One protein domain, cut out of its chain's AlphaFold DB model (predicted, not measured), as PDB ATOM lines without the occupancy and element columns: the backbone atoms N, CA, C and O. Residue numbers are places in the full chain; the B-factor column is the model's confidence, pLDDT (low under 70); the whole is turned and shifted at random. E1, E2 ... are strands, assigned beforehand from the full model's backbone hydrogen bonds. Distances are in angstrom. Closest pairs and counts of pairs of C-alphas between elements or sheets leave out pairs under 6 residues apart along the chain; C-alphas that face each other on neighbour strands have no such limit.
ATOM      1  N   GLU A   2     192.511 133.900 111.196       51.97
ATOM      2  CA  GLU A   2     193.410 134.106 110.059       51.97
ATOM      3  C   GLU A   2     194.589 133.132 110.152       51.97
ATOM      4  O   GLU A   2     195.286 133.061 111.165       51.97
ATOM      5  N   ARG A   3     194.761 132.301 109.121       65.56
ATOM      6  CA  ARG A   3     195.835 131.304 109.044       65.56
ATOM      7  C   ARG A   3     196.646 131.550 107.785       65.56
ATOM      8  O   ARG A   3     196.104 131.464 106.682       65.56
ATOM      9  N   TYR A   4     197.935 131.818 107.963       66.12
ATOM     10  CA  TYR A   4     198.853 132.098 106.865       66.12
ATOM     11  C   TYR A   4     199.505 130.821 106.334       66.12
ATOM     12  O   TYR A   4     199.643 129.843 107.071       66.12
ATOM     13  N   TRP A   5     199.928 130.820 105.064       62.88
ATOM     14  CA  TRP A   5     200.487 129.633 104.402       62.88
ATOM     15  C   TRP A   5     201.823 129.910 103.718       62.88
ATOM     16  O   TRP A   5     202.063 130.984 103.175       62.88
ATOM     17  N   SER A   6     202.702 128.909 103.725       60.81
ATOM     18  CA  SER A   6     203.982 128.899 103.010       60.81
ATOM     19  C   SER A   6     204.115 127.608 102.205       60.81
ATOM     20  O   SER A   6     203.685 126.551 102.657       60.81
ATOM     21  N   TYR A   7     204.716 127.653 101.017       58.59
ATOM     22  CA  TYR A   7     204.965 126.443 100.235       58.59
ATOM     23  C   TYR A   7     206.206 125.701 100.749       58.59
ATOM     24  O   TYR A   7     207.333 126.201 100.700       58.59
ATOM     25  N   ASN A   8     206.022 124.470 101.215       62.31
ATOM     26  CA  ASN A   8     207.100 123.573 101.593       62.31
ATOM     27  C   ASN A   8     207.696 122.897 100.352       62.31
ATOM     28  O   ASN A   8     207.149 121.943  99.801       62.31
ATOM     29  N   ILE A   9     208.885 123.352  99.962       53.28
ATOM     30  CA  ILE A   9     209.608 122.859  98.783       53.28
ATOM     31  C   ILE A   9     209.889 121.354  98.859       53.28
ATOM     32  O   ILE A   9     209.748 120.656  97.859       53.28
ATOM     33  N   LYS A  10     210.284 120.843 100.034       58.25
ATOM     34  CA  LYS A  10     210.662 119.429 100.200       58.25
ATOM     35  C   LYS A  10     209.464 118.500 100.036       58.25
ATOM     36  O   LYS A  10     209.610 117.402  99.515       58.25
ATOM     37  N   LYS A  11     208.295 118.941 100.503       61.91
ATOM     38  CA  LYS A  11     207.047 118.169 100.470       61.91
ATOM     39  C   LYS A  11     206.181 118.473  99.248       61.91
ATOM     40  O   LYS A  11     205.219 117.757  99.001       61.91
ATOM     41  N   ASN A  12     206.535 119.505  98.483       60.19
ATOM     42  CA  ASN A  12     205.792 119.966  97.318       60.19
ATOM     43  C   ASN A  12     204.309 120.259  97.646       60.19
ATOM     44  O   ASN A  12     203.414 119.873  96.895       60.19
ATOM     45  N   ASN A  13     204.059 120.902  98.791       55.62
ATOM     46  CA  ASN A  13     202.727 121.259  99.286       55.62
ATOM     47  C   ASN A  13     202.762 122.557 100.116       55.62
ATOM     48  O   ASN A  13     203.834 123.037 100.472       55.62
ATOM     49  N   TYR A  14     201.600 123.128 100.431       61.50
ATOM     50  CA  TYR A  14     201.483 124.276 101.335       61.50
ATOM     51  C   TYR A  14     201.440 123.822 102.804       61.50
ATOM     52  O   TYR A  14     200.927 122.746 103.094       61.50
ATOM     53  N   ILE A  15     202.002 124.617 103.719       64.38
ATOM     54  CA  ILE A  15     201.984 124.400 105.175       64.38
ATOM     55  C   ILE A  15     201.523 125.668 105.912       64.38
ATOM     56  O   ILE A  15     201.850 126.768 105.456       64.38
ATOM     57  N   PRO A  16     200.808 125.542 107.047       62.75
ATOM     58  CA  PRO A  16     200.360 126.694 107.819       62.75
ATOM     59  C   PRO A  16     201.520 127.311 108.612       62.75
ATOM     60  O   PRO A  16     202.415 126.597 109.073       62.75
ATOM     61  N   ILE A  17     201.492 128.629 108.806       65.06
ATOM     62  CA  ILE A  17     202.414 129.375 109.671       65.06
ATOM     63  C   ILE A  17     201.629 130.266 110.644       65.06
ATOM     64  O   ILE A  17     200.539 130.742 110.337       65.06
ATOM     65  N   VAL A  18     202.181 130.441 111.847       59.00
ATOM     66  CA  VAL A  18     201.499 131.071 112.997       59.00
ATOM     67  C   VAL A  18     201.485 132.602 112.904       59.00
ATOM     68  O   VAL A  18     200.684 133.252 113.565       59.00
ATOM     69  N   SER A  19     202.343 133.186 112.069       64.50
ATOM     70  CA  SER A  19     202.485 134.631 111.894       64.50
ATOM     71  C   SER A  19     202.418 135.012 110.421       64.50
ATOM     72  O   SER A  19     202.846 134.235 109.563       64.50
ATOM     73  N   GLU A  20     201.949 136.225 110.141       59.28
ATOM     74  CA  GLU A  20     201.986 136.812 108.803       59.28
ATOM     75  C   GLU A  20     203.407 136.717 108.218       59.28
ATOM     76  O   GLU A  20     204.388 137.001 108.919       59.28
ATOM     77  N   PRO A  21     203.576 136.251 106.966       58.78
ATOM     78  CA  PRO A  21     204.898 136.151 106.376       58.78
ATOM     79  C   PRO A  21     205.529 137.544 106.272       58.78
ATOM     80  O   PRO A  21     204.931 138.468 105.733       58.78
ATOM     81  N   LEU A  22     206.795 137.660 106.692       53.53
ATOM     82  CA  LEU A  22     207.604 138.892 106.633       53.53
ATOM     83  C   LEU A  22     207.720 139.508 105.219       53.53
ATOM     84  O   LEU A  22     208.222 140.618 105.060       53.53
ATOM     85  N   SER A  23     207.285 138.792 104.176       58.28
ATOM     86  CA  SER A  23     207.169 139.284 102.806       58.28
ATOM     87  C   SER A  23     205.817 138.859 102.238       58.28
ATOM     88  O   SER A  23     205.612 137.675 101.976       58.28
ATOM     89  N   ALA A  24     204.950 139.832 101.937       58.66
ATOM     90  CA  ALA A  24     203.693 139.621 101.206       58.66
ATOM     91  C   ALA A  24     203.891 138.999  99.807       58.66
ATOM     92  O   ALA A  24     202.936 138.567  99.169       58.66
ATOM     93  N   PHE A  25     205.137 138.952  99.320       70.25
ATOM     94  CA  PHE A  25     205.497 138.387  98.025       70.25
ATOM     95  C   PHE A  25     206.432 137.179  98.183       70.25
ATOM     96  O   PHE A  25     207.569 137.357  98.649       70.25
ATOM     97  N   PRO A  26     206.035 135.966  97.771       80.00
ATOM     98  CA  PRO A  26     206.922 134.813  97.807       80.00
ATOM     99  C   PRO A  26     208.074 134.971  96.802       80.00
ATOM    100  O   PRO A  26     207.980 135.666  95.787       80.00
ATOM    101  N   THR A  27     209.202 134.324  97.086       85.69
ATOM    102  CA  THR A  27     210.339 134.267  96.156       85.69
ATOM    103  C   THR A  27     210.108 133.173  95.110       85.69
ATOM    104  O   THR A  27     209.884 132.018  95.468       85.69
ATOM    105  N   ILE A  28     210.200 133.518  93.823       87.06
ATOM    106  CA  ILE A  28     209.996 132.574  92.715       87.06
ATOM    107  C   ILE A  28     211.207 131.650  92.577       87.06
ATOM    108  O   ILE A  28     212.344 132.121  92.517       87.06
ATOM    109  N   ILE A  29     210.969 130.344  92.493       90.00
ATOM    110  CA  ILE A  29     211.991 129.315  92.315       90.00
ATOM    111  C   ILE A  29     211.608 128.323  91.211       90.00
ATOM    112  O   ILE A  29     210.440 127.990  91.014       90.00
ATOM    113  N   ASP A  30     212.623 127.782  90.549       87.50
ATOM    114  CA  ASP A  30     212.540 126.614  89.679       87.50
ATOM    115  C   ASP A  30     213.367 125.496  90.316       87.50
ATOM    116  O   ASP A  30     214.600 125.479  90.266       87.50
ATOM    117  N   THR A  31     212.677 124.549  90.949       81.62
ATOM    118  CA  THR A  31     213.306 123.420  91.643       81.62
ATOM    119  C   THR A  31     213.943 122.424  90.683       81.62
ATOM    120  O   THR A  31     214.975 121.847  91.024       81.62
ATOM    121  N   LYS A  32     213.385 122.250  89.477       84.94
ATOM    122  CA  LYS A  32     213.937 121.343  88.460       84.94
ATOM    123  C   LYS A  32     215.279 121.860  87.960       84.94
ATOM    124  O   LYS A  32     216.216 121.085  87.805       84.94
ATOM    125  N   ARG A  33     215.381 123.175  87.753       89.88
ATOM    126  CA  ARG A  33     216.610 123.832  87.287       89.88
ATOM    127  C   ARG A  33     217.516 124.323  88.418       89.88
ATOM    128  O   ARG A  33     218.590 124.837  88.129       89.88
ATOM    129  N   LYS A  34     217.106 124.168  89.686       92.06
ATOM    130  CA  LYS A  34     217.781 124.713  90.882       92.06
ATOM    131  C   LYS A  34     218.073 126.217  90.761       92.06
ATOM    132  O   LYS A  34     219.155 126.680  91.124       92.06
ATOM    133  N   LYS A  35     217.104 126.978  90.249       94.38
ATOM    134  CA  LYS A  35     217.206 128.431  90.062       94.38
ATOM    135  C   LYS A  35     216.206 129.190  90.924       94.38
ATOM    136  O   LYS A  35     215.160 128.670  91.294       94.38
ATOM    137  N   VAL A  36     216.528 130.439  91.224       93.25
ATOM    138  CA  VAL A  36     215.695 131.388  91.963       93.25
ATOM    139  C   VAL A  36     215.674 132.714  91.222       93.25
ATOM    140  O   VAL A  36     216.707 133.164  90.731       93.25
ATOM    141  N   TRP A  37     214.521 133.366  91.141       91.06
ATOM    142  CA  TRP A  37     214.461 134.728  90.634       91.06
ATOM    143  C   TRP A  37     214.982 135.690  91.703       91.06
ATOM    144  O   TRP A  37     214.322 135.952  92.715       91.06
ATOM    145  N   CYS A  38     216.195 136.204  91.505       89.94
ATOM    146  CA  CYS A  38     216.789 137.163  92.421       89.94
ATOM    147  C   CYS A  38     216.149 138.535  92.204       89.94
ATOM    148  O   CYS A  38     216.425 139.211  91.216       89.94
ATOM    149  N   ARG A  39     215.326 138.971  93.163       83.75
ATOM    150  CA  ARG A  39     214.621 140.262  93.112       83.75
ATOM    151  C   ARG A  39     215.577 141.452  93.046       83.75
ATOM    152  O   ARG A  39     215.229 142.460  92.460       83.75
ATOM    153  N   SER A  40     216.760 141.336  93.652       85.88
ATOM    154  CA  SER A  40     217.753 142.417  93.662       85.88
ATOM    155  C   SER A  40     218.507 142.533  92.339       85.88
ATOM    156  O   SER A  40     218.972 143.613  92.005       85.88
ATOM    157  N   CYS A  41     218.660 141.426  91.609       89.06
ATOM    158  CA  CYS A  41     219.405 141.386  90.349       89.06
ATOM    159  C   CYS A  41     218.492 141.304  89.116       89.06
ATOM    160  O   CYS A  41     219.008 141.276  88.006       89.06
ATOM    161  N   HIS A  42     217.170 141.209  89.311       87.62
ATOM    162  CA  HIS A  42     216.155 141.043  88.263       87.62
ATOM    163  C   HIS A  42     216.503 139.959  87.226       87.62
ATOM    164  O   HIS A  42     216.319 140.141  86.025       87.62
ATOM    165  N   ARG A  43     217.038 138.824  87.693       90.38
ATOM    166  CA  ARG A  43     217.417 137.684  86.846       90.38
ATOM    167  C   ARG A  43     217.360 136.366  87.608       90.38
ATOM    168  O   ARG A  43     217.390 136.337  88.842       90.38
ATOM    169  N   TRP A  44     217.333 135.264  86.862       93.94
ATOM    170  CA  TRP A  44     217.475 133.925  87.424       93.94
ATOM    171  C   TRP A  44     218.904 133.695  87.925       93.94
ATOM    172  O   TRP A  44     219.865 133.813  87.171       93.94
ATOM    173  N   GLU A  45     219.025 133.312  89.188       96.12
ATOM    174  CA  GLU A  45     220.269 132.972  89.872       96.12
ATOM    175  C   GLU A  45     220.266 131.499  90.278       96.12
ATOM    176  O   GLU A  45     219.209 130.900  90.490       96.12
ATOM    177  N   ASN A  46     221.449 130.907  90.428       95.88
ATOM    178  CA  ASN A  46     221.563 129.554  90.968       95.88
ATOM    179  C   ASN A  46     221.212 129.542  92.460       95.88
ATOM    180  O   ASN A  46     221.524 130.478  93.197       95.88
ATOM    181  N   ILE A  47     220.586 128.465  92.920       94.69
ATOM    182  CA  ILE A  47     220.375 128.212  94.343       94.69
ATOM    183  C   ILE A  47     221.638 127.554  94.902       94.69
ATOM    184  O   ILE A  47     221.940 126.415  94.552       94.69
ATOM    185  N   LEU A  48     222.368 128.253  95.778       93.38
ATOM    186  CA  LEU A  48     223.594 127.729  96.394       93.38
ATOM    187  C   LEU A  48     223.305 126.855  97.617       93.38
ATOM    188  O   LEU A  48     223.969 125.846  97.830       93.38
ATOM    189  N   ALA A  49     222.323 127.247  98.431       90.00
ATOM    190  CA  ALA A  49     221.922 126.510  99.624       90.00
ATOM    191  C   ALA A  49     220.465 126.814  99.990       90.00
ATOM    192  O   ALA A  49     219.984 127.926  99.764       90.00
ATOM    193  N   ILE A  50     219.780 125.837 100.594       88.75
ATOM    194  CA  ILE A  50     218.467 126.014 101.230       88.75
ATOM    195  C   ILE A  50     218.499 125.325 102.595       88.75
ATOM    196  O   ILE A  50     218.690 124.111 102.666       88.75
ATOM    197  N   SER A  51     218.262 126.074 103.670       85.75
ATOM    198  CA  SER A  51     218.128 125.539 105.029       85.75
ATOM    199  C   SER A  51     217.077 126.325 105.804       85.75
ATOM    200  O   SER A  51     217.005 127.537 105.656       85.75
ATOM    201  N   GLN A  52     216.251 125.646 106.608       79.44
ATOM    202  CA  GLN A  52     215.282 126.280 107.521       79.44
ATOM    203  C   GLN A  52     214.440 127.407 106.878       79.44
ATOM    204  O   GLN A  52     214.243 128.463 107.465       79.44
ATOM    205  N   ASN A  53     213.939 127.184 105.655       78.56
ATOM    206  CA  ASN A  53     213.156 128.164 104.883       78.56
ATOM    207  C   ASN A  53     213.935 129.426 104.448       78.56
ATOM    208  O   ASN A  53     213.329 130.405 104.030       78.56
ATOM    209  N   VAL A  54     215.267 129.400 104.497       85.88
ATOM    210  CA  VAL A  54     216.154 130.440 103.967       85.88
ATOM    211  C   VAL A  54     216.927 129.884 102.777       85.88
ATOM    212  O   VAL A  54     217.500 128.795 102.833       85.88
ATOM    213  N   LEU A  55     216.936 130.639 101.685       91.19
ATOM    214  CA  LEU A  55     217.598 130.311 100.431       91.19
ATOM    215  C   LEU A  55     218.726 131.306 100.168       91.19
ATOM    216  O   LEU A  55     218.507 132.514 100.237       91.19
ATOM    217  N   LYS A  56     219.911 130.805  99.804       92.88
ATOM    218  CA  LYS A  56     221.053 131.616  99.356       92.88
ATOM    219  C   LYS A  56     221.206 131.554  97.836       92.88
ATOM    220  O   LYS A  56     221.292 130.463  97.271       92.88
ATOM    221  N   THR A  57     221.250 132.711  97.182       94.38
ATOM    222  CA  THR A  57     221.410 132.830  95.723       94.38
ATOM    223  C   THR A  57     222.877 132.836  95.293       94.38
ATOM    224  O   THR A  57     223.765 133.099  96.104       94.38
ATOM    225  N   GLY A  58     223.125 132.602  93.999       92.88
ATOM    226  CA  GLY A  58     224.438 132.695  93.351       92.88
ATOM    227  C   GLY A  58     225.131 134.038  93.580       92.88
ATOM    228  O   GLY A  58     226.314 134.077  93.895       92.88
ATOM    229  N   CYS A  59     224.369 135.134  93.541       93.69
ATOM    230  CA  CYS A  59     224.859 136.477  93.848       93.69
ATOM    231  C   CYS A  59     224.997 136.787  95.357       93.69
ATOM    232  O   CYS A  59     225.222 137.936  95.734       93.69
ATOM    233  N   GLY A  60     224.836 135.792  96.235       92.56
ATOM    234  CA  GLY A  60     225.062 135.913  97.677       92.56
ATOM    235  C   GLY A  60     223.894 136.479  98.493       92.56
ATOM    236  O   GLY A  60     224.037 136.636  99.705       92.56
ATOM    237  N   LYS A  61     222.736 136.760  97.881       92.00
ATOM    238  CA  LYS A  61     221.546 137.255  98.595       92.00
ATOM    239  C   LYS A  61     220.840 136.125  99.342       92.00
ATOM    240  O   LYS A  61     220.818 134.981  98.889       92.00
ATOM    241  N   LEU A  62     220.242 136.471 100.480       90.81
ATOM    242  CA  LEU A  62     219.432 135.568 101.288       90.81
ATOM    243  C   LEU A  62     217.955 135.923 101.128       90.81
ATOM    244  O   LEU A  62     217.575 137.085 101.255       90.81
ATOM    245  N   TYR A  63     217.130 134.915 100.875       86.00
ATOM    246  CA  TYR A  63     215.680 135.034 100.837       86.00
ATOM    247  C   TYR A  63     215.080 134.104 101.880       86.00
ATOM    248  O   TYR A  63     215.246 132.889 101.787       86.00
ATOM    249  N   ALA A  64     214.369 134.665 102.855       82.75
ATOM    250  CA  ALA A  64     213.449 133.889 103.674       82.75
ATOM    251  C   ALA A  64     212.197 133.562 102.845       82.75
ATOM    252  O   ALA A  64     211.765 134.370 102.015       82.75
ATOM    253  N   GLY A  65     211.645 132.366 103.037       76.44
ATOM    254  CA  GLY A  65     210.376 131.974 102.440       76.44
ATOM    255  C   GLY A  65     209.225 132.869 102.920       76.44
ATOM    256  O   GLY A  65     209.386 133.629 103.877       76.44
ATOM    257  N   PRO A  66     208.051 132.782 102.281       75.62
ATOM    258  CA  PRO A  66     207.605 131.696 101.405       75.62
ATOM    259  C   PRO A  66     208.241 131.703 100.003       75.62
ATOM    260  O   PRO A  66     208.622 132.746  99.472       75.62
ATOM    261  N   PHE A  67     208.365 130.520  99.396       82.12
ATOM    262  CA  PHE A  67     208.818 130.341  98.009       82.12
ATOM    263  C   PHE A  67     207.647 129.900  97.130       82.12
ATOM    264  O   PHE A  67     206.718 129.284  97.635       82.12
ATOM    265  N   THR A  68     207.670 130.177  95.829       81.19
ATOM    266  CA  THR A  68     206.631 129.699  94.900       81.19
ATOM    267  C   THR A  68     207.204 129.404  93.515       81.19
ATOM    268  O   THR A  68     208.365 129.710  93.255       81.19
ATOM    269  N   ARG A  69     206.426 128.781  92.626       82.75
ATOM    270  CA  ARG A  69     206.820 128.554  91.223       82.75
ATOM    271  C   ARG A  69     206.530 129.790  90.371       82.75
ATOM    272  O   ARG A  69     205.716 130.623  90.761       82.75
ATOM    273  N   ASP A  70     207.191 129.910  89.225       81.56
ATOM    274  CA  ASP A  70     206.814 130.943  88.252       81.56
ATOM    275  C   ASP A  70     205.408 130.653  87.706       81.56
ATOM    276  O   ASP A  70     205.010 129.484  87.660       81.56
ATOM    277  N   ASP A  71     204.665 131.704  87.364       77.31
ATOM    278  CA  ASP A  71     203.267 131.651  86.908       77.31
ATOM    279  C   ASP A  71     202.347 130.813  87.818       77.31
ATOM    280  O   ASP A  71     201.590 129.951  87.366       77.31
ATOM    281  N   SER A  72     202.419 131.044  89.133       71.56
ATOM    282  CA  SER A  72     201.605 130.311  90.113       71.56
ATOM    283  C   SER A  72     200.796 131.220  91.032       71.56
ATOM    284  O   SER A  72     201.119 132.393  91.236       71.56
ATOM    285  N   ILE A  73     199.733 130.655  91.608       72.38
ATOM    286  CA  ILE A  73     198.927 131.303  92.643       72.38
ATOM    287  C   ILE A  73     199.478 130.906  94.012       72.38
ATOM    288  O   ILE A  73     199.564 129.724  94.351       72.38
ATOM    289  N   PHE A  74     199.836 131.915  94.796       73.25
ATOM    290  CA  PHE A  74     200.291 131.802  96.170       73.25
ATOM    291  C   PHE A  74     199.172 132.220  97.125       73.25
ATOM    292  O   PHE A  74     198.818 133.396  97.185       73.25
ATOM    293  N   CYS A  75     198.615 131.272  97.875       74.00
ATOM    294  CA  CYS A  75     197.659 131.564  98.943       74.00
ATOM    295  C   CYS A  75     198.432 131.932 100.208       74.00
ATOM    296  O   CYS A  75     199.255 131.140 100.665       74.00
ATOM    297  N   TYR A  76     198.168 133.108 100.775       74.06
ATOM    298  CA  TYR A  76     198.857 133.583 101.976       74.06
ATOM    299  C   TYR A  76     197.940 133.749 103.175       74.06
ATOM    300  O   TYR A  76     198.457 133.864 104.274       74.06
ATOM    301  N   GLY A  77     196.623 133.706 102.995       75.62
ATOM    302  CA  GLY A  77     195.663 133.792 104.087       75.62
ATOM    303  C   GLY A  77     194.315 133.214 103.687       75.62
ATOM    304  O   GLY A  77     193.972 133.157 102.503       75.62
ATOM    305  N   TYR A  78     193.546 132.769 104.674       81.44
ATOM    306  CA  TYR A  78     192.129 132.504 104.481       81.44
ATOM    307  C   TYR A  78     191.328 132.775 105.750       81.44
ATOM    308  O   TYR A  78     191.860 132.701 106.861       81.44
ATOM    309  N   ASP A  79     190.036 133.013 105.564       84.88
ATOM    310  CA  ASP A  79     189.042 132.992 106.626       84.88
ATOM    311  C   ASP A  79     187.825 132.177 106.179       84.88
ATOM    312  O   ASP A  79     187.408 132.248 105.020       84.88
ATOM    313  N   ILE A  80     187.290 131.362 107.088       87.38
ATOM    314  CA  ILE A  80     186.071 130.581 106.865       87.38
ATOM    315  C   ILE A  80     185.041 131.097 107.851       87.38
ATOM    316  O   ILE A  80     185.243 131.020 109.064       87.38
ATOM    317  N   SER A  81     183.918 131.557 107.325       89.62
ATOM    318  CA  SER A  81     182.732 131.850 108.115       89.62
ATOM    319  C   SER A  81     181.618 130.891 107.717       89.62
ATOM    320  O   SER A  81     181.460 130.541 106.547       89.62
ATOM    321  N   ARG A  82     180.863 130.418 108.709       89.12
ATOM    322  CA  ARG A  82     179.700 129.554 108.510       89.12
ATOM    323  C   ARG A  82     178.455 130.329 108.907       89.12
ATOM    324  O   ARG A  82     178.396 130.873 110.009       89.12
ATOM    325  N   ARG A  83     177.454 130.335 108.032       87.94
ATOM    326  CA  ARG A  83     176.110 130.829 108.334       87.94
ATOM    327  C   ARG A  83     175.119 129.748 107.935       87.94
ATOM    328  O   ARG A  83     175.036 129.380 106.767       87.94
ATOM    329  N   ASP A  84     174.417 129.197 108.917       85.06
ATOM    330  CA  ASP A  84     173.516 128.054 108.744       85.06
ATOM    331  C   ASP A  84     174.230 126.828 108.131       85.06
ATOM    332  O   ASP A  84     175.147 126.255 108.737       85.06
ATOM    333  N   ARG A  85     173.813 126.417 106.925       81.81
ATOM    334  CA  ARG A  85     174.440 125.350 106.127       81.81
ATOM    335  C   ARG A  85     175.321 125.892 104.999       81.81
ATOM    336  O   ARG A  85     175.716 125.118 104.142       81.81
ATOM    337  N   ASN A  86     175.640 127.182 104.987       88.69
ATOM    338  CA  ASN A  86     176.477 127.788 103.956       88.69
ATOM    339  C   ASN A  86     177.836 128.192 104.531       88.69
ATOM    340  O   ASN A  86     177.940 128.609 105.690       88.69
ATOM    341  N   TYR A  87     178.875 128.069 103.708       90.06
ATOM    342  CA  TYR A  87     180.241 128.441 104.062       90.06
ATOM    343  C   TYR A  87     180.725 129.559 103.151       90.06
ATOM    344  O   TYR A  87     180.684 129.413 101.938       90.06
ATOM    345  N   THR A  88     181.250 130.634 103.721       89.75
ATOM    346  CA  THR A  88     181.971 131.665 102.973       89.75
ATOM    347  C   THR A  88     183.452 131.529 103.294       89.75
ATOM    348  O   THR A  88     183.871 131.670 104.444       89.75
ATOM    349  N   ILE A  89     184.244 131.230 102.270       87.44
ATOM    350  CA  ILE A  89     185.686 131.022 102.329       87.44
ATOM    351  C   ILE A  89     186.341 132.204 101.620       87.44
ATOM    352  O   ILE A  89     186.385 132.275 100.391       87.44
ATOM    353  N   LYS A  90     186.881 133.141 102.389       85.62
ATOM    354  CA  LYS A  90     187.693 134.229 101.849       85.62
ATOM    355  C   LYS A  90     189.126 133.734 101.722       85.62
ATOM    356  O   LYS A  90     189.758 133.452 102.732       85.62
ATOM    357  N   VAL A  91     189.641 133.627 100.502       80.69
ATOM    358  CA  VAL A  91     191.029 133.248 100.217       80.69
ATOM    359  C   VAL A  91     191.793 134.479  99.755       80.69
ATOM    360  O   VAL A  91     191.499 135.061  98.710       80.69
ATOM    361  N   GLN A  92     192.803 134.847 100.532       79.81
ATOM    362  CA  GLN A  92     193.757 135.888 100.185       79.81
ATOM    363  C   GLN A  92     194.923 135.239  99.442       79.81
ATOM    364  O   GLN A  92     195.640 134.380  99.975       79.81
ATOM    365  N   SER A  93     195.077 135.611  98.177       76.62
ATOM    366  CA  SER A  93     196.027 134.981  97.270       76.62
ATOM    367  C   SER A  93     196.733 135.996  96.382       76.62
ATOM    368  O   SER A  93     196.357 137.160  96.285       76.62
ATOM    369  N   GLN A  94     197.808 135.568  95.736       75.00
ATOM    370  CA  GLN A  94     198.576 136.392  94.824       75.00
ATOM    371  C   GLN A  94     198.995 135.569  93.614       75.00
ATOM    372  O   GLN A  94     199.558 134.490  93.766       75.00
ATOM    373  N   MET A  95     198.781 136.102  92.416       75.25
ATOM    374  CA  MET A  95     199.418 135.582  91.212       75.25
ATOM    375  C   MET A  95     200.847 136.112  91.143       75.25
ATOM    376  O   MET A  95     201.071 137.328  91.199       75.25
ATOM    377  N   VAL A  96     201.804 135.193  91.055       71.00
ATOM    378  CA  VAL A  96     203.232 135.489  91.107       71.00
ATOM    379  C   VAL A  96     203.881 135.002  89.822       71.00
ATOM    380  O   VAL A  96     204.038 133.800  89.618       71.00
ATOM    381  N   ALA A  97     204.289 135.959  88.996       77.19
ATOM    382  CA  ALA A  97     205.115 135.737  87.824       77.19
ATOM    383  C   ALA A  97     206.405 136.560  87.929       77.19
ATOM    384  O   ALA A  97     206.492 137.553  88.664       77.19
ATOM    385  N   THR A  98     207.427 136.155  87.182       76.50
ATOM    386  CA  THR A  98     208.701 136.881  87.076       76.50
ATOM    387  C   THR A  98     208.508 138.326  86.616       76.50
ATOM    388  O   THR A  98     209.187 139.220  87.129       76.50
ATOM    389  N   ASN A  99     207.533 138.563  85.733       75.81
ATOM    390  CA  ASN A  99     207.296 139.859  85.089       75.81
ATOM    391  C   ASN A  99     206.137 140.674  85.684       75.81
ATOM    392  O   ASN A  99     206.038 141.868  85.413       75.81
ATOM    393  N   TYR A 100     205.250 140.072  86.477       73.19
ATOM    394  CA  TYR A 100     204.120 140.784  87.076       73.19
ATOM    395  C   TYR A 100     203.641 140.096  88.357       73.19
ATOM    396  O   TYR A 100     203.831 138.899  88.566       73.19
ATOM    397  N   ARG A 101     203.002 140.869  89.240       70.81
ATOM    398  CA  ARG A 101     202.427 140.370  90.494       70.81
ATOM    399  C   ARG A 101     201.070 141.007  90.714       70.81
ATOM    400  O   ARG A 101     200.944 142.221  90.581       70.81
ATOM    401  N   ARG A 102     200.066 140.202  91.054       73.75
ATOM    402  CA  ARG A 102     198.694 140.681  91.255       73.75
ATOM    403  C   ARG A 102     198.104 140.073  92.516       73.75
ATOM    404  O   ARG A 102     198.055 138.853  92.630       73.75
ATOM    405  N   LEU A 103     197.662 140.920  93.447       73.50
ATOM    406  CA  LEU A 103     196.853 140.475  94.581       73.50
ATOM    407  C   LEU A 103     195.478 140.035  94.078       73.50
ATOM    408  O   LEU A 103     194.881 140.682  93.214       73.50
ATOM    409  N   LEU A 104     195.024 138.906  94.599       73.12
ATOM    410  CA  LEU A 104     193.779 138.249  94.255       73.12
ATOM    411  C   LEU A 104     193.039 137.940  95.555       73.12
ATOM    412  O   LEU A 104     193.390 137.003  96.274       73.12
ATOM    413  N   ASP A 105     191.986 138.702  95.816       75.75
ATOM    414  CA  ASP A 105     190.994 138.324  96.811       75.75
ATOM    415  C   ASP A 105     189.926 137.492  96.110       75.75
ATOM    416  O   ASP A 105     189.199 137.979  95.241       75.75
ATOM    417  N   ASN A 106     189.874 136.209  96.457       81.12
ATOM    418  CA  ASN A 106     188.836 135.310  95.986       81.12
ATOM    419  C   ASN A 106     187.916 134.988  97.158       81.12
ATOM    420  O   ASN A 106     188.345 134.417  98.159       81.12
ATOM    421  N   ILE A 107     186.648 135.352  97.032       84.69
ATOM    422  CA  ILE A 107     185.600 134.945  97.960       84.69
ATOM    423  C   ILE A 107     184.888 133.761  97.328       84.69
ATOM    424  O   ILE A 107     184.396 133.860  96.203       84.69
ATOM    425  N   TYR A 108     184.867 132.643  98.042       87.25
ATOM    426  CA  TYR A 108     184.170 131.441  97.632       87.25
ATOM    427  C   TYR A 108     182.983 131.199  98.552       87.25
ATOM    428  O   TYR A 108     183.175 131.021  99.751       87.25
ATOM    429  N   ASP A 109     181.773 131.149  98.006       89.25
ATOM    430  CA  ASP A 109     180.569 130.836  98.774       89.25
ATOM    431  C   ASP A 109     180.085 129.431  98.423       89.25
ATOM    432  O   ASP A 109     179.756 129.126  97.277       89.25
ATOM    433  N   LEU A 110     180.063 128.561  99.422       88.88
ATOM    434  CA  LEU A 110     179.573 127.199  99.361       88.88
ATOM    435  C   LEU A 110     178.126 127.170  99.856       88.88
ATOM    436  O   LEU A 110     177.873 127.296 101.058       88.88
ATOM    437  N   ASP A 111     177.178 126.975  98.948       88.81
ATOM    438  CA  ASP A 111     175.779 126.754  99.301       88.81
ATOM    439  C   ASP A 111     175.514 125.246  99.353       88.81
ATOM    440  O   ASP A 111     175.390 124.594  98.313       88.81
ATOM    441  N   LEU A 112     175.455 124.664 100.557       84.69
ATOM    442  CA  LEU A 112     175.231 123.220 100.704       84.69
ATOM    443  C   LEU A 112     173.791 122.808 100.387       84.69
ATOM    444  O   LEU A 112     173.559 121.646 100.057       84.69
ATOM    445  N   ASN A 113     172.829 123.731 100.482       83.12
ATOM    446  CA  ASN A 113     171.432 123.435 100.175       83.12
ATOM    447  C   ASN A 113     171.229 123.349  98.663       83.12
ATOM    448  O   ASN A 113     170.627 122.400  98.168       83.12
ATOM    449  N   LYS A 114     171.776 124.319  97.924       83.50
ATOM    450  CA  LYS A 114     171.751 124.327  96.455       83.50
ATOM    451  C   LYS A 114     172.804 123.409  95.842       83.50
ATOM    452  O   LYS A 114     172.721 123.116  94.651       83.50
ATOM    453  N   LYS A 115     173.785 122.978  96.642       83.50
ATOM    454  CA  LYS A 115     174.991 122.254  96.223       83.50
ATOM    455  C   LYS A 115     175.782 123.009  95.143       83.50
ATOM    456  O   LYS A 115     176.204 122.425  94.148       83.50
ATOM    457  N   VAL A 116     175.968 124.315  95.341       83.75
ATOM    458  CA  VAL A 116     176.634 125.221  94.389       83.75
ATOM    459  C   VAL A 116     177.844 125.889  95.043       83.75
ATOM    460  O   VAL A 116     177.819 126.201  96.234       83.75
ATOM    461  N   LEU A 117     178.894 126.116  94.253       86.00
ATOM    462  CA  LEU A 117     180.041 126.947  94.608       86.00
ATOM    463  C   LEU A 117     179.971 128.254  93.818       86.00
ATOM    464  O   LEU A 117     179.883 128.229  92.593       86.00
ATOM    465  N   TYR A 118     180.063 129.385  94.503       87.38
ATOM    466  CA  TYR A 118     180.218 130.697  93.888       87.38
ATOM    467  C   TYR A 118     181.651 131.192  94.079       87.38
ATOM    468  O   TYR A 118     182.237 130.977  95.134       87.38
ATOM    469  N   ARG A 119     182.208 131.885  93.083       86.88
ATOM    470  CA  ARG A 119     183.462 132.643  93.156       86.88
ATOM    471  C   ARG A 119     183.146 134.103  92.870       86.88
ATOM    472  O   ARG A 119     182.695 134.440  91.778       86.88
ATOM    473  N   ASN A 120     183.385 134.974  93.844       86.38
ATOM    474  CA  ASN A 120     183.110 136.410  93.759       86.38
ATOM    475  C   ASN A 120     181.671 136.699  93.277       86.38
ATOM    476  O   ASN A 120     181.452 137.527  92.394       86.38
ATOM    477  N   GLY A 121     180.697 135.957  93.820       85.50
ATOM    478  CA  GLY A 121     179.273 136.082  93.489       85.50
ATOM    479  C   GLY A 121     178.827 135.431  92.172       85.50
ATOM    480  O   GLY A 121     177.639 135.463  91.865       85.50
ATOM    481  N   LYS A 122     179.734 134.825  91.393       84.38
ATOM    482  CA  LYS A 122     179.393 134.084  90.167       84.38
ATOM    483  C   LYS A 122     179.425 132.585  90.418       84.38
ATOM    484  O   LYS A 122     180.355 132.102  91.050       84.38
ATOM    485  N   GLU A 123     178.427 131.858  89.929       83.19
ATOM    486  CA  GLU A 123     178.403 130.395  90.006       83.19
ATOM    487  C   GLU A 123     179.603 129.820  89.244       83.19
ATOM    488  O   GLU A 123     179.828 130.155  88.081       83.19
ATOM    489  N   VAL A 124     180.388 128.989  89.926       76.88
ATOM    490  CA  VAL A 124     181.492 128.240  89.331       76.88
ATOM    491  C   VAL A 124     180.895 126.984  88.727       76.88
ATOM    492  O   VAL A 124     180.446 126.083  89.438       76.88
ATOM    493  N   TYR A 125     180.890 126.917  87.404       66.25
ATOM    494  CA  TYR A 125     180.415 125.734  86.704       66.25
ATOM    495  C   TYR A 125     181.440 124.601  86.796       66.25
ATOM    496  O   TYR A 125     182.650 124.824  86.774       66.25
TER     497      TYR A 125
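AT A GLANCE: This is residues 2 to 125 of the 525 residues of the protein "PcfJ-like protein" of Treponema bryantii (UniProt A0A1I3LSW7). Two lobes of strands are set end to end: a long curled sheet, in which E8, E9 and E10 run side by side and make much of the length, and a small sheet of short strands, E3 to E7, folded back on itself. The hairpin of E1 and E2 is beside E8 near its bend, and E11 is at the far end of the long sheet. The 124 printed residues hold no named helix and eleven named strands, E1 to E11 in chain order, with 73 residues in them; the class is all strand. The sheets, both antiparallel, run E2 E1 E8 E9 E10 E11 and E3 E4 E5 E6 E7. The whole is loose, with a radius of gyration of the C-alphas of 17.0 A, and elongated, spanning 55 by 28 by 22 A.

IN THESE COORDINATES: In the larger sheet, E8 is residues 72 to 83, 31.3 A long, from C-alpha 72 at (201.605, 130.311, 90.113); E9 is 86 to 96, 30.7 A; E10 is 101 to 111, 31.2 A. E1 is 3 to 8, 15.6 A, beginning at (195.835, 131.304, 109.044); E2 is 13 to 17, 13.2 A. E11 is 116 to 119, ending at (183.462, 132.643, 93.156). In the smaller sheet, E3 is 27 to 30, E4 35 to 38, E5 43 to 51, 21.9 A long, E6 54 to 57 and E7 62 to 64.

HOW THE PARTS SIT: E8, E9, E10 and E11 form a meander, each strand the antiparallel neighbour of the one before. Across E8 and E9, N 79 and O 90 are 2.9 A apart; across E9 and E10, N 91 and O 106, 2.8 A; across E10 and E11, N 109 and O 118, 2.9 A. E8 bends by 64 degrees at residue 76, where N 5 of E1 and O 76 are 3.5 A apart. In the hairpin of E1 and E2, N 6 and O 15 are 2.9 A apart. E3 to E7 form a second meander and a folded sheet, one sheet bent back into two leaves: E3 and E4 face E6 and E7, with E5 as the hinge, bending by 65 degrees at residue 48. N 37 of E4 and O 28 of E3 are 2.9 A apart; N 48 of E5 and O 56 of E6, 2.9 A. Between the sheets, the closest C-alphas of E3 and E9, Ile 28 and Val 96, are 7.5 A apart. E7 and E8 are apart.

THE WHOLE: The C-alphas farthest apart, Cys 59 and Asn 113, are 55.4 A apart. The printed part has no cut. No link is long; E2 to E3 and E7 to E8 are short but not tight. Mean pLDDT of the printed part is 79.6, with residues 2 to 24 and 125 under 70.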